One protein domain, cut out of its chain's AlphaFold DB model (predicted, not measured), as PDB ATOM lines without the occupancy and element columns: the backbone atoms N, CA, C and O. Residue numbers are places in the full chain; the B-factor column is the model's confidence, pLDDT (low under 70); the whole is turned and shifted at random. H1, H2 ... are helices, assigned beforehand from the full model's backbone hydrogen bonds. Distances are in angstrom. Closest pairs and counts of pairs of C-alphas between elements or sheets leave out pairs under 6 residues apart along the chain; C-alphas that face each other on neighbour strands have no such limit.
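What this domain is: This is residues 52 to 122 of the 216 residues of an uncharacterized protein of Botryotinia narcissicola (UniProt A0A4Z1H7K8). Three helices that run by turns in opposite directions, H2, H3 and H4, form a trough with H3 at its floor, and the longest helix, H5, crosses slantwise over the open side. The short H1 caps the end of the trough where H2 and H4 begin and H3 ends. The printed part has 71 residues with five named helices, in the order H1 to H5, and no named strand; its class is all helix. The whole is compact, with a radius of gyration of the C-alphas of 11.3 A, yet only just elongated, spanning 32 by 21 by 18 A, and H5 runs along the longest axis.

How they stand to each other: H1, residues 55 to 59, and H2, residues 62 to 70, only just touch, and only at the corner by their link, with 3 pairs of C-alphas within 8 A; the closest are those of Leu 59 and Lys 65, 5.6 A apart. H2 and H3, residues 76 to 88, form a helical hairpin and touch at a shallow tilt of 15 degrees, opposite ways, the closest C-alphas being those of Ile 69 and Glu 83, 6.0 A apart. H3 touches H4, residues 91 to 100, with residues 82 to 86 alone; this hairpin has a shallow tilt of 25 degrees, opposite ways, and its closest C-alphas, of Leu 85 and Phe 94, are 5.9 A apart. H1 and H4 only just touch, with 3 pairs of C-alphas within 8 A, the closest those of Ile 56 and Ala 91 at 5.5 A. H5, residues 104 to 120, touches H2 with residues 112 to 116 alone, at a steep tilt of 41 degrees, opposite ways; the closest C-alphas, of Leu 64 and Cys 116, are 6.4 A apart. H4 and H5, also a hairpin, only just touch, with 3 pairs of C-alphas within 8 A, at a steep tilt of 44 degrees, opposite ways; the closest C-alphas are those of Cys 98 and Arg 106, 6.5 A apart. H1 and H5 are apart, as are H2 and H4. In H1, H2, H3, H4 and H5 every O i to N i+4 pair is within hydrogen-bond range.

Where its parts are: H1 begins at C-alpha 55 (49.621, 18.483, -43.590) and measures 6.0 A from first to last C-alpha. H2 measures 12.3 A, H3 18.2 A and H4 14.4 A. H3 begins at C-alpha 76 (28.000, 17.850, -51.062). H5 measures 24.6 A and ends at C-alpha 120 (52.687, 26.161, -53.721).

The domain as a whole: The two C-alphas farthest apart, of Lys 100 and Phe 122, are 33.5 A apart. The printed part has no cut, and its four links between helices are tight. The mean pLDDT of the printed part is 75.9, and residues 52 to 64 and 116 to 122 are under 70.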
ATOM      1  N   ARG A  52      58.795  20.777 -40.381       41.47
ATOM      2  CA  ARG A  52      57.848  19.686 -40.594       41.47
ATOM      3  C   ARG A  52      56.568  20.048 -39.842       41.47
ATOM      4  O   ARG A  52      56.529  20.002 -38.617       41.47
ATOM      5  N   ILE A  53      55.564  20.495 -40.582       48.50
ATOM      6  CA  ILE A  53      54.221  20.783 -40.079       48.50
ATOM      7  C   ILE A  53      53.312  19.700 -40.639       48.50
ATOM      8  O   ILE A  53      53.418  19.355 -41.816       48.50
ATOM      9  N   SER A  54      52.436  19.161 -39.790       54.66
ATOM     10  CA  SER A  54      51.406  18.220 -40.225       54.66
ATOM     11  C   SER A  54      50.625  18.829 -41.384       54.66
ATOM     12  O   SER A  54      50.171  19.973 -41.307       54.66
ATOM     13  N   LEU A  55      50.435  18.060 -42.456       58.75
ATOM     14  CA  LEU A  55      49.621  18.483 -43.590       58.75
ATOM     15  C   LEU A  55      48.244  18.975 -43.127       58.75
ATOM     16  O   LEU A  55      47.737  19.942 -43.671       58.75
ATOM     17  N   ILE A  56      47.678  18.389 -42.070       61.69
ATOM     18  CA  ILE A  56      46.355  18.770 -41.574       61.69
ATOM     19  C   ILE A  56      46.364  20.129 -40.856       61.69
ATOM     20  O   ILE A  56      45.476  20.958 -41.072       61.69
ATOM     21  N   ASP A  57      47.412  20.414 -40.081       61.84
ATOM     22  CA  ASP A  57      47.605  21.740 -39.478       61.84
ATOM     23  C   ASP A  57      47.778  22.802 -40.571       61.84
ATOM     24  O   ASP A  57      47.329  23.942 -40.447       61.84
ATOM     25  N   ARG A  58      48.395  22.407 -41.687       64.75
ATOM     26  CA  ARG A  58      48.654  23.265 -42.840       64.75
ATOM     27  C   ARG A  58      47.411  23.519 -43.691       64.75
ATOM     28  O   ARG A  58      47.170  24.656 -44.086       64.75
ATOM     29  N   LEU A  59      46.599  22.491 -43.912       65.38
ATOM     30  CA  LEU A  59      45.285  22.573 -44.555       65.38
ATOM     31  C   LEU A  59      44.333  23.536 -43.819       65.38
ATOM     32  O   LEU A  59      43.397  24.059 -44.414       65.38
ATOM     33  N   SER A  60      44.610  23.820 -42.545       62.91
ATOM     34  CA  SER A  60      43.847  24.754 -41.711       62.91
ATOM     35  C   SER A  60      44.301  26.225 -41.821       62.91
ATOM     36  O   SER A  60      43.726  27.094 -41.159       62.91
ATOM     37  N   ILE A  61      45.322  26.532 -42.634       65.12
ATOM     38  CA  ILE A  61      45.786  27.902 -42.931       65.12
ATOM     39  C   ILE A  61      44.906  28.517 -44.030       65.12
ATOM     40  O   ILE A  61      44.486  27.804 -44.936       65.12
ATOM     41  N   SER A  62      44.662  29.836 -43.977       61.41
ATOM     42  CA  SER A  62      43.718  30.559 -44.854       61.41
ATOM     43  C   SER A  62      43.801  30.166 -46.333       61.41
ATOM     44  O   SER A  62      42.802  29.739 -46.893       61.41
ATOM     45  N   LEU A  63      44.990  30.203 -46.940       63.78
ATOM     46  CA  LEU A  63      45.135  29.959 -48.379       63.78
ATOM     47  C   LEU A  63      44.794  28.514 -48.797       63.78
ATOM     48  O   LEU A  63      44.185  28.292 -49.837       63.78
ATOM     49  N   LEU A  64      45.184  27.518 -47.994       67.25
ATOM     50  CA  LEU A  64      44.917  26.103 -48.297       67.25
ATOM     51  C   LEU A  64      43.497  25.695 -47.908       67.25
ATOM     52  O   LEU A  64      42.894  24.847 -48.564       67.25
ATOM     53  N   LYS A  65      42.955  26.338 -46.875       74.69
ATOM     54  CA  LYS A  65      41.557  26.221 -46.484       74.69
ATOM     55  C   LYS A  65      40.632  26.665 -47.617       74.69
ATOM     56  O   LYS A  65      39.659  25.972 -47.893       74.69
ATOM     57  N   ASP A  66      40.950  27.761 -48.302       75.62
ATOM     58  CA  ASP A  66      40.137  28.255 -49.419       75.62
ATOM     59  C   ASP A  66      40.154  27.284 -50.613       75.62
ATOM     60  O   ASP A  66      39.115  27.050 -51.234       75.62
ATOM     61  N   ILE A  67      41.299  26.643 -50.884       76.50
ATOM     62  CA  ILE A  67      41.421  25.592 -51.910       76.50
ATOM     63  C   ILE A  67      40.598  24.355 -51.526       76.50
ATOM     64  O   ILE A  67      39.875  23.818 -52.361       76.50
ATOM     65  N   LEU A  68      40.667  23.922 -50.265       77.69
ATOM     66  CA  LEU A  68      39.883  22.802 -49.733       77.69
ATOM     67  C   LEU A  68      38.369  23.027 -49.832       77.69
ATOM     68  O   LEU A  68      37.639  22.113 -50.209       77.69
ATOM     69  N   ILE A  69      37.907  24.233 -49.488       79.12
ATOM     70  CA  ILE A  69      36.493  24.633 -49.572       79.12
ATOM     71  C   ILE A  69      36.036  24.665 -51.035       79.12
ATOM     72  O   ILE A  69      34.956  24.181 -51.371       79.12
ATOM     73  N   SER A  70      36.874  25.204 -51.920       79.94
ATOM     74  CA  SER A  70      36.537  25.402 -53.336       79.94
ATOM     75  C   SER A  70      36.729  24.149 -54.197       79.94
ATOM     76  O   SER A  70      36.427  24.177 -55.390       79.94
ATOM     77  N   PHE A  71      37.252  23.058 -53.631       83.12
ATOM     78  CA  PHE A  71      37.505  21.833 -54.380       83.12
ATOM     79  C   PHE A  71      36.187  21.188 -54.852       83.12
ATOM     80  O   PHE A  71      35.218  21.139 -54.087       83.12
ATOM     81  N   PRO A  72      36.122  20.666 -56.093       85.00
ATOM     82  CA  PRO A  72      34.935  19.993 -56.613       85.00
ATOM     83  C   PRO A  72      34.819  18.578 -56.029       85.00
ATOM     84  O   PRO A  72      35.104  17.588 -56.698       85.00
ATOM     85  N   TRP A  73      34.426  18.491 -54.760       85.25
ATOM     86  CA  TRP A  73      34.170  17.224 -54.078       85.25
ATOM     87  C   TRP A  73      33.089  16.418 -54.797       85.25
ATOM     88  O   TRP A  73      32.091  16.980 -55.245       85.25
ATOM     89  N   GLU A  74      33.248  15.093 -54.832       84.38
ATOM     90  CA  GLU A  74      32.277  14.189 -55.459       84.38
ATOM     91  C   GLU A  74      30.853  14.356 -54.900       84.38
ATOM     92  O   GLU A  74      29.874  14.256 -55.639       84.38
ATOM     93  N   THR A  75      30.724  14.635 -53.597       86.62
ATOM     94  CA  THR A  75      29.424  14.858 -52.955       86.62
ATOM     95  C   THR A  75      29.419  16.072 -52.034       86.62
ATOM     96  O   THR A  75      30.395  16.375 -51.342       86.62
ATOM     97  N   GLU A  76      28.255  16.714 -51.950       88.06
ATOM     98  CA  GLU A  76      28.000  17.850 -51.062       88.06
ATOM     99  C   GLU A  76      28.208  17.499 -49.580       88.06
ATOM    100  O   GLU A  76      28.707  18.297 -48.789       88.06
ATOM    101  N   THR A  77      27.872  16.265 -49.194       89.62
ATOM    102  CA  THR A  77      28.064  15.770 -47.827       89.62
ATOM    103  C   THR A  77      29.543  15.678 -47.462       89.62
ATOM    104  O   THR A  77      29.921  16.072 -46.359       89.62
ATOM    105  N   ILE A  78      30.387  15.191 -48.379       87.31
ATOM    106  CA  ILE A  78      31.838  15.145 -48.173       87.31
ATOM    107  C   ILE A  78      32.386  16.560 -48.014       87.31
ATOM    108  O   ILE A  78      33.102  16.810 -47.042       87.31
ATOM    109  N   ARG A  79      32.000  17.483 -48.907       88.44
ATOM    110  CA  ARG A  79      32.389  18.895 -48.819       88.44
ATOM    111  C   ARG A  79      32.074  19.457 -47.437       88.44
ATOM    112  O   ARG A  79      32.981  19.895 -46.737       88.44
ATOM    113  N   PHE A  80      30.821  19.350 -46.999       90.56
ATOM    114  CA  PHE A  80      30.383  19.871 -45.705       90.56
ATOM    115  C   PHE A  80      31.189  19.305 -44.524       90.56
ATOM    116  O   PHE A  80      31.575  20.044 -43.614       90.56
ATOM    117  N   ILE A  81      31.469  17.997 -44.525       89.12
ATOM    118  CA  ILE A  81      32.247  17.356 -43.457       89.12
ATOM    119  C   ILE A  81      33.692  17.863 -43.464       89.12
ATOM    120  O   ILE A  81      34.211  18.221 -42.407       89.12
ATOM    121  N   VAL A  82      34.334  17.928 -44.633       85.94
ATOM    122  CA  VAL A  82      35.708  18.429 -44.760       85.94
ATOM    123  C   VAL A  82      35.796  19.889 -44.322       85.94
ATOM    124  O   VAL A  82      36.647  20.223 -43.501       85.94
ATOM    125  N   GLU A  83      34.886  20.743 -44.785       87.75
ATOM    126  CA  GLU A  83      34.834  22.151 -44.383       87.75
ATOM    127  C   GLU A  83      34.698  22.317 -42.871       87.75
ATOM    128  O   GLU A  83      35.379  23.156 -42.272       87.75
ATOM    129  N   LYS A  84      33.827  21.517 -42.246       90.06
ATOM    130  CA  LYS A  84      33.652  21.518 -40.795       90.06
ATOM    131  C   LYS A  84      34.943  21.112 -40.088       90.06
ATOM    132  O   LYS A  84      35.405  21.836 -39.216       90.06
ATOM    133  N   LEU A  85      35.562  20.008 -40.500       86.75
ATOM    134  CA  LEU A  85      36.788  19.492 -39.882       86.75
ATOM    135  C   LEU A  85      37.966  20.468 -40.013       86.75
ATOM    136  O   LEU A  85      38.711  20.669 -39.055       86.75
ATOM    137  N   VAL A  86      38.100  21.125 -41.169       82.69
ATOM    138  CA  VAL A  86      39.112  22.165 -41.411       82.69
ATOM    139  C   VAL A  86      38.832  23.415 -40.572       82.69
ATOM    140  O   VAL A  86      39.753  24.030 -40.035       82.69
ATOM    141  N   ARG A  87      37.560  23.809 -40.426       84.44
ATOM    142  CA  ARG A  87      37.153  24.944 -39.583       84.44
ATOM    143  C   ARG A  87      37.423  24.682 -38.102       84.44
ATOM    144  O   ARG A  87      37.923  25.580 -37.426       84.44
ATOM    145  N   ASP A  88      37.135  23.468 -37.646       86.69
ATOM    146  CA  ASP A  88      37.313  23.022 -36.262       86.69
ATOM    147  C   ASP A  88      38.791  22.722 -35.935       86.69
ATOM    148  O   ASP A  88      39.143  22.569 -34.767       86.69
ATOM    149  N   LYS A  89      39.668  22.682 -36.953       83.25
ATOM    150  CA  LYS A  89      41.101  22.348 -36.845       83.25
ATOM    151  C   LYS A  89      41.347  20.985 -36.181       83.25
ATOM    152  O   LYS A  89      42.377  20.777 -35.540       83.25
ATOM    153  N   ASP A  90      40.411  20.046 -36.326       82.56
ATOM    154  CA  ASP A  90      40.506  18.721 -35.709       82.56
ATOM    155  C   ASP A  90      41.212  17.735 -36.644       82.56
ATOM    156  O   ASP A  90      40.603  17.006 -37.435       82.56
ATOM    157  N   ALA A  91      42.540  17.708 -36.531       76.81
ATOM    158  CA  ALA A  91      43.373  16.857 -37.364       76.81
ATOM    159  C   ALA A  91      43.095  15.360 -37.182       76.81
ATOM    160  O   ALA A  91      43.136  14.583 -38.140       76.81
ATOM    161  N   LYS A  92      42.773  14.942 -35.957       81.50
ATOM    162  CA  LYS A  92      42.523  13.535 -35.643       81.50
ATOM    163  C   LYS A  92      41.199  13.075 -36.244       81.50
ATOM    164  O   LYS A  92      41.133  11.985 -36.822       81.50
ATOM    165  N   ALA A  93      40.158  13.899 -36.140       85.94
ATOM    166  CA  ALA A  93      38.872  13.612 -36.759       85.94
ATOM    167  C   ALA A  93      38.968  13.613 -38.290       85.94
ATOM    168  O   ALA A  93      38.391  12.730 -38.923       85.94
ATOM    169  N   PHE A  94      39.760  14.517 -38.880       84.25
ATOM    170  CA  PHE A  94      40.019  14.530 -40.321       84.25
ATOM    171  C   PHE A  94      40.702  13.256 -40.822       84.25
ATOM    172  O   PHE A  94      40.210  12.625 -41.761       84.25
ATOM    173  N   ALA A  95      41.777  12.816 -40.161       80.12
ATOM    174  CA  ALA A  95      42.449  11.561 -40.502       80.12
ATOM    175  C   ALA A  95      41.493  10.359 -40.379       80.12
ATOM    176  O   ALA A  95      41.361   9.564 -41.308       80.12
ATOM    177  N   THR A  96      40.742  10.290 -39.275       86.62
ATOM    178  CA  THR A  96      39.760   9.219 -39.033       86.62
ATOM    179  C   THR A  96      38.651   9.209 -40.094       86.62
ATOM    180  O   THR A  96      38.191   8.144 -40.509       86.62
ATOM    181  N   PHE A  97      38.197  10.383 -40.540       85.88
ATOM    182  CA  PHE A  97      37.204  10.512 -41.605       85.88
ATOM    183  C   PHE A  97      37.745   9.988 -42.941       85.88
ATOM    184  O   PHE A  97      37.066   9.199 -43.603       85.88
ATOM    185  N   CYS A  98      38.982  10.346 -43.296       82.19
ATOM    186  CA  CYS A  98      39.646   9.848 -44.501       82.19
ATOM    187  C   CYS A  98      39.796   8.317 -44.478       82.19
ATOM    188  O   CYS A  98      39.484   7.639 -45.456       82.19
ATOM    189  N   GLU A  99      40.202   7.756 -43.336       81.31
ATOM    190  CA  GLU A  99      40.376   6.311 -43.155       81.31
ATOM    191  C   GLU A  99      39.073   5.513 -43.234       81.31
ATOM    192  O   GLU A  99      39.105   4.334 -43.579       81.31
ATOM    193  N   LYS A 100      37.923   6.106 -42.908       85.62
ATOM    194  CA  LYS A 100      36.633   5.399 -42.930       85.62
ATOM    195  C   LYS A 100      35.995   5.338 -44.319       85.62
ATOM    196  O   LYS A 100      35.220   4.423 -44.576       85.62
ATOM    197  N   ASN A 101      36.342   6.248 -45.230       81.31
ATOM    198  CA  ASN A 101      35.665   6.424 -46.525       81.31
ATOM    199  C   ASN A 101      36.568   6.036 -47.725       81.31
ATOM    200  O   ASN A 101      36.570   6.675 -48.774       81.31
ATOM    201  N   LYS A 102      37.356   4.968 -47.549       70.88
ATOM    202  CA  LYS A 102      38.664   4.688 -48.183       70.88
ATOM    203  C   LYS A 102      38.833   4.754 -49.706       70.88
ATOM    204  O   LYS A 102      39.986   4.865 -50.113       70.88
ATOM    205  N   SER A 103      37.805   4.607 -50.545       73.56
ATOM    206  CA  SER A 103      38.042   4.478 -51.999       73.56
ATOM    207  C   SER A 103      37.880   5.804 -52.757       73.56
ATOM    208  O   SER A 103      38.900   6.336 -53.196       73.56
ATOM    209  N   PRO A 104      36.688   6.424 -52.841       75.69
ATOM    210  CA  PRO A 104      36.515   7.636 -53.649       75.69
ATOM    211  C   PRO A 104      37.103   8.868 -52.953       75.69
ATOM    212  O   PRO A 104      37.884   9.620 -53.534       75.69
ATOM    213  N   LEU A 105      36.833   9.004 -51.648       78.69
ATOM    214  CA  LEU A 105      37.310  10.132 -50.851       78.69
ATOM    215  C   LEU A 105      38.837  10.209 -50.829       78.69
ATOM    216  O   LEU A 105      39.404  11.295 -50.807       78.69
ATOM    217  N   ARG A 106      39.516   9.059 -50.812       74.81
ATOM    218  CA  ARG A 106      40.979   9.031 -50.765       74.81
ATOM    219  C   ARG A 106      41.586   9.640 -52.022       74.81
ATOM    220  O   ARG A 106      42.581  10.355 -51.916       74.81
ATOM    221  N   GLU A 107      40.992   9.373 -53.178       80.06
ATOM    222  CA  GLU A 107      41.455   9.938 -54.440       80.06
ATOM    223  C   GLU A 107      41.159  11.441 -54.515       80.06
ATOM    224  O   GLU A 107      42.018  12.215 -54.929       80.06
ATOM    225  N   ASP A 108      40.005  11.885 -54.020       80.12
ATOM    226  CA  ASP A 108      39.682  13.315 -53.949       80.12
ATOM    227  C   ASP A 108      40.592  14.076 -52.979       80.12
ATOM    228  O   ASP A 108      41.147  15.114 -53.335       80.12
ATOM    229  N   VAL A 109      40.843  13.531 -51.787       77.25
ATOM    230  CA  VAL A 109      41.803  14.101 -50.831       77.25
ATOM    231  C   VAL A 109      43.203  14.152 -51.442       77.25
ATOM    232  O   VAL A 109      43.890  15.165 -51.315       77.25
ATOM    233  N   ARG A 110      43.627  13.103 -52.159       76.56
ATOM    234  CA  ARG A 110      44.901  13.102 -52.889       76.56
ATOM    235  C   ARG A 110      44.949  14.227 -53.924       76.56
ATOM    236  O   ARG A 110      45.928  14.968 -53.943       76.56
ATOM    237  N   LYS A 111      43.913  14.381 -54.754       81.19
ATOM    238  CA  LYS A 111      43.826  15.455 -55.756       81.19
ATOM    239  C   LYS A 111      43.889  16.837 -55.110       81.19
ATOM    240  O   LYS A 111      44.639  17.675 -55.593       81.19
ATOM    241  N   VAL A 112      43.173  17.064 -54.006       78.75
ATOM    242  CA  VAL A 112      43.247  18.326 -53.247       78.75
ATOM    243  C   VAL A 112      44.674  18.606 -52.801       78.75
ATOM    244  O   VAL A 112      45.183  19.701 -53.023       78.75
ATOM    245  N   ILE A 113      45.331  17.625 -52.177       70.25
ATOM    246  CA  ILE A 113      46.704  17.776 -51.686       70.25
ATOM    247  C   ILE A 113      47.638  18.110 -52.848       70.25
ATOM    248  O   ILE A 113      48.447  19.027 -52.729       70.25
ATOM    249  N   LEU A 114      47.499  17.421 -53.982       74.81
ATOM    250  CA  LEU A 114      48.277  17.710 -55.182       74.81
ATOM    251  C   LEU A 114      48.013  19.126 -55.707       74.81
ATOM    252  O   LEU A 114      48.976  19.843 -55.947       74.81
ATOM    253  N   SER A 115      46.760  19.580 -55.795       72.69
ATOM    254  CA  SER A 115      46.423  20.954 -56.207       72.69
ATOM    255  C   SER A 115      46.993  22.014 -55.259       72.69
ATOM    256  O   SER A 115      47.497  23.051 -55.699       72.69
ATOM    257  N   CYS A 116      46.958  21.751 -53.951       65.94
ATOM    258  CA  CYS A 116      47.597  22.592 -52.943       65.94
ATOM    259  C   CYS A 116      49.113  22.673 -53.176       65.94
ATOM    260  O   CYS A 116      49.678  23.765 -53.166       65.94
ATOM    261  N   LEU A 117      49.775  21.538 -53.417       66.69
ATOM    262  CA  LEU A 117      51.212  21.489 -53.704       66.69
ATOM    263  C   LEU A 117      51.566  22.187 -55.022       66.69
ATOM    264  O   LEU A 117      52.567  22.896 -55.080       66.69
ATOM    265  N   ASP A 118      50.735  22.045 -56.053       68.06
ATOM    266  CA  ASP A 118      50.961  22.669 -57.359       68.06
ATOM    267  C   ASP A 118      50.805  24.194 -57.284       68.06
ATOM    268  O   ASP A 118      51.604  24.936 -57.851       68.06
ATOM    269  N   THR A 119      49.855  24.682 -56.479       63.59
ATOM    270  CA  THR A 119      49.737  26.116 -56.167       63.59
ATOM    271  C   THR A 119      50.980  26.617 -55.429       63.59
ATOM    272  O   THR A 119      51.509  27.689 -55.726       63.59
ATOM    273  N   LEU A 120      51.498  25.816 -54.493       60.72
ATOM    274  CA  LEU A 120      52.687  26.161 -53.721       60.72
ATOM    275  C   LEU A 120      53.988  26.075 -54.532       60.72
ATOM    276  O   LEU A 120      54.989  26.660 -54.117       60.72
ATOM    277  N   ARG A 121      53.989  25.418 -55.697       62.06
ATOM    278  CA  ARG A 121      55.163  25.263 -56.571       62.06
ATOM    279  C   ARG A 121      55.754  26.593 -57.043       62.06
ATOM    280  O   ARG A 121      56.951  26.660 -57.325       62.06
ATOM    281  N   PHE A 122      54.925  27.630 -57.141       54.12
ATOM    282  CA  PHE A 122      55.340  28.974 -57.549       54.12
ATOM    283  C   PHE A 122      55.775  29.849 -56.368       54.12
ATOM    284  O   PHE A 122      56.330  30.928 -56.565       54.12
TER     285      PHE A 122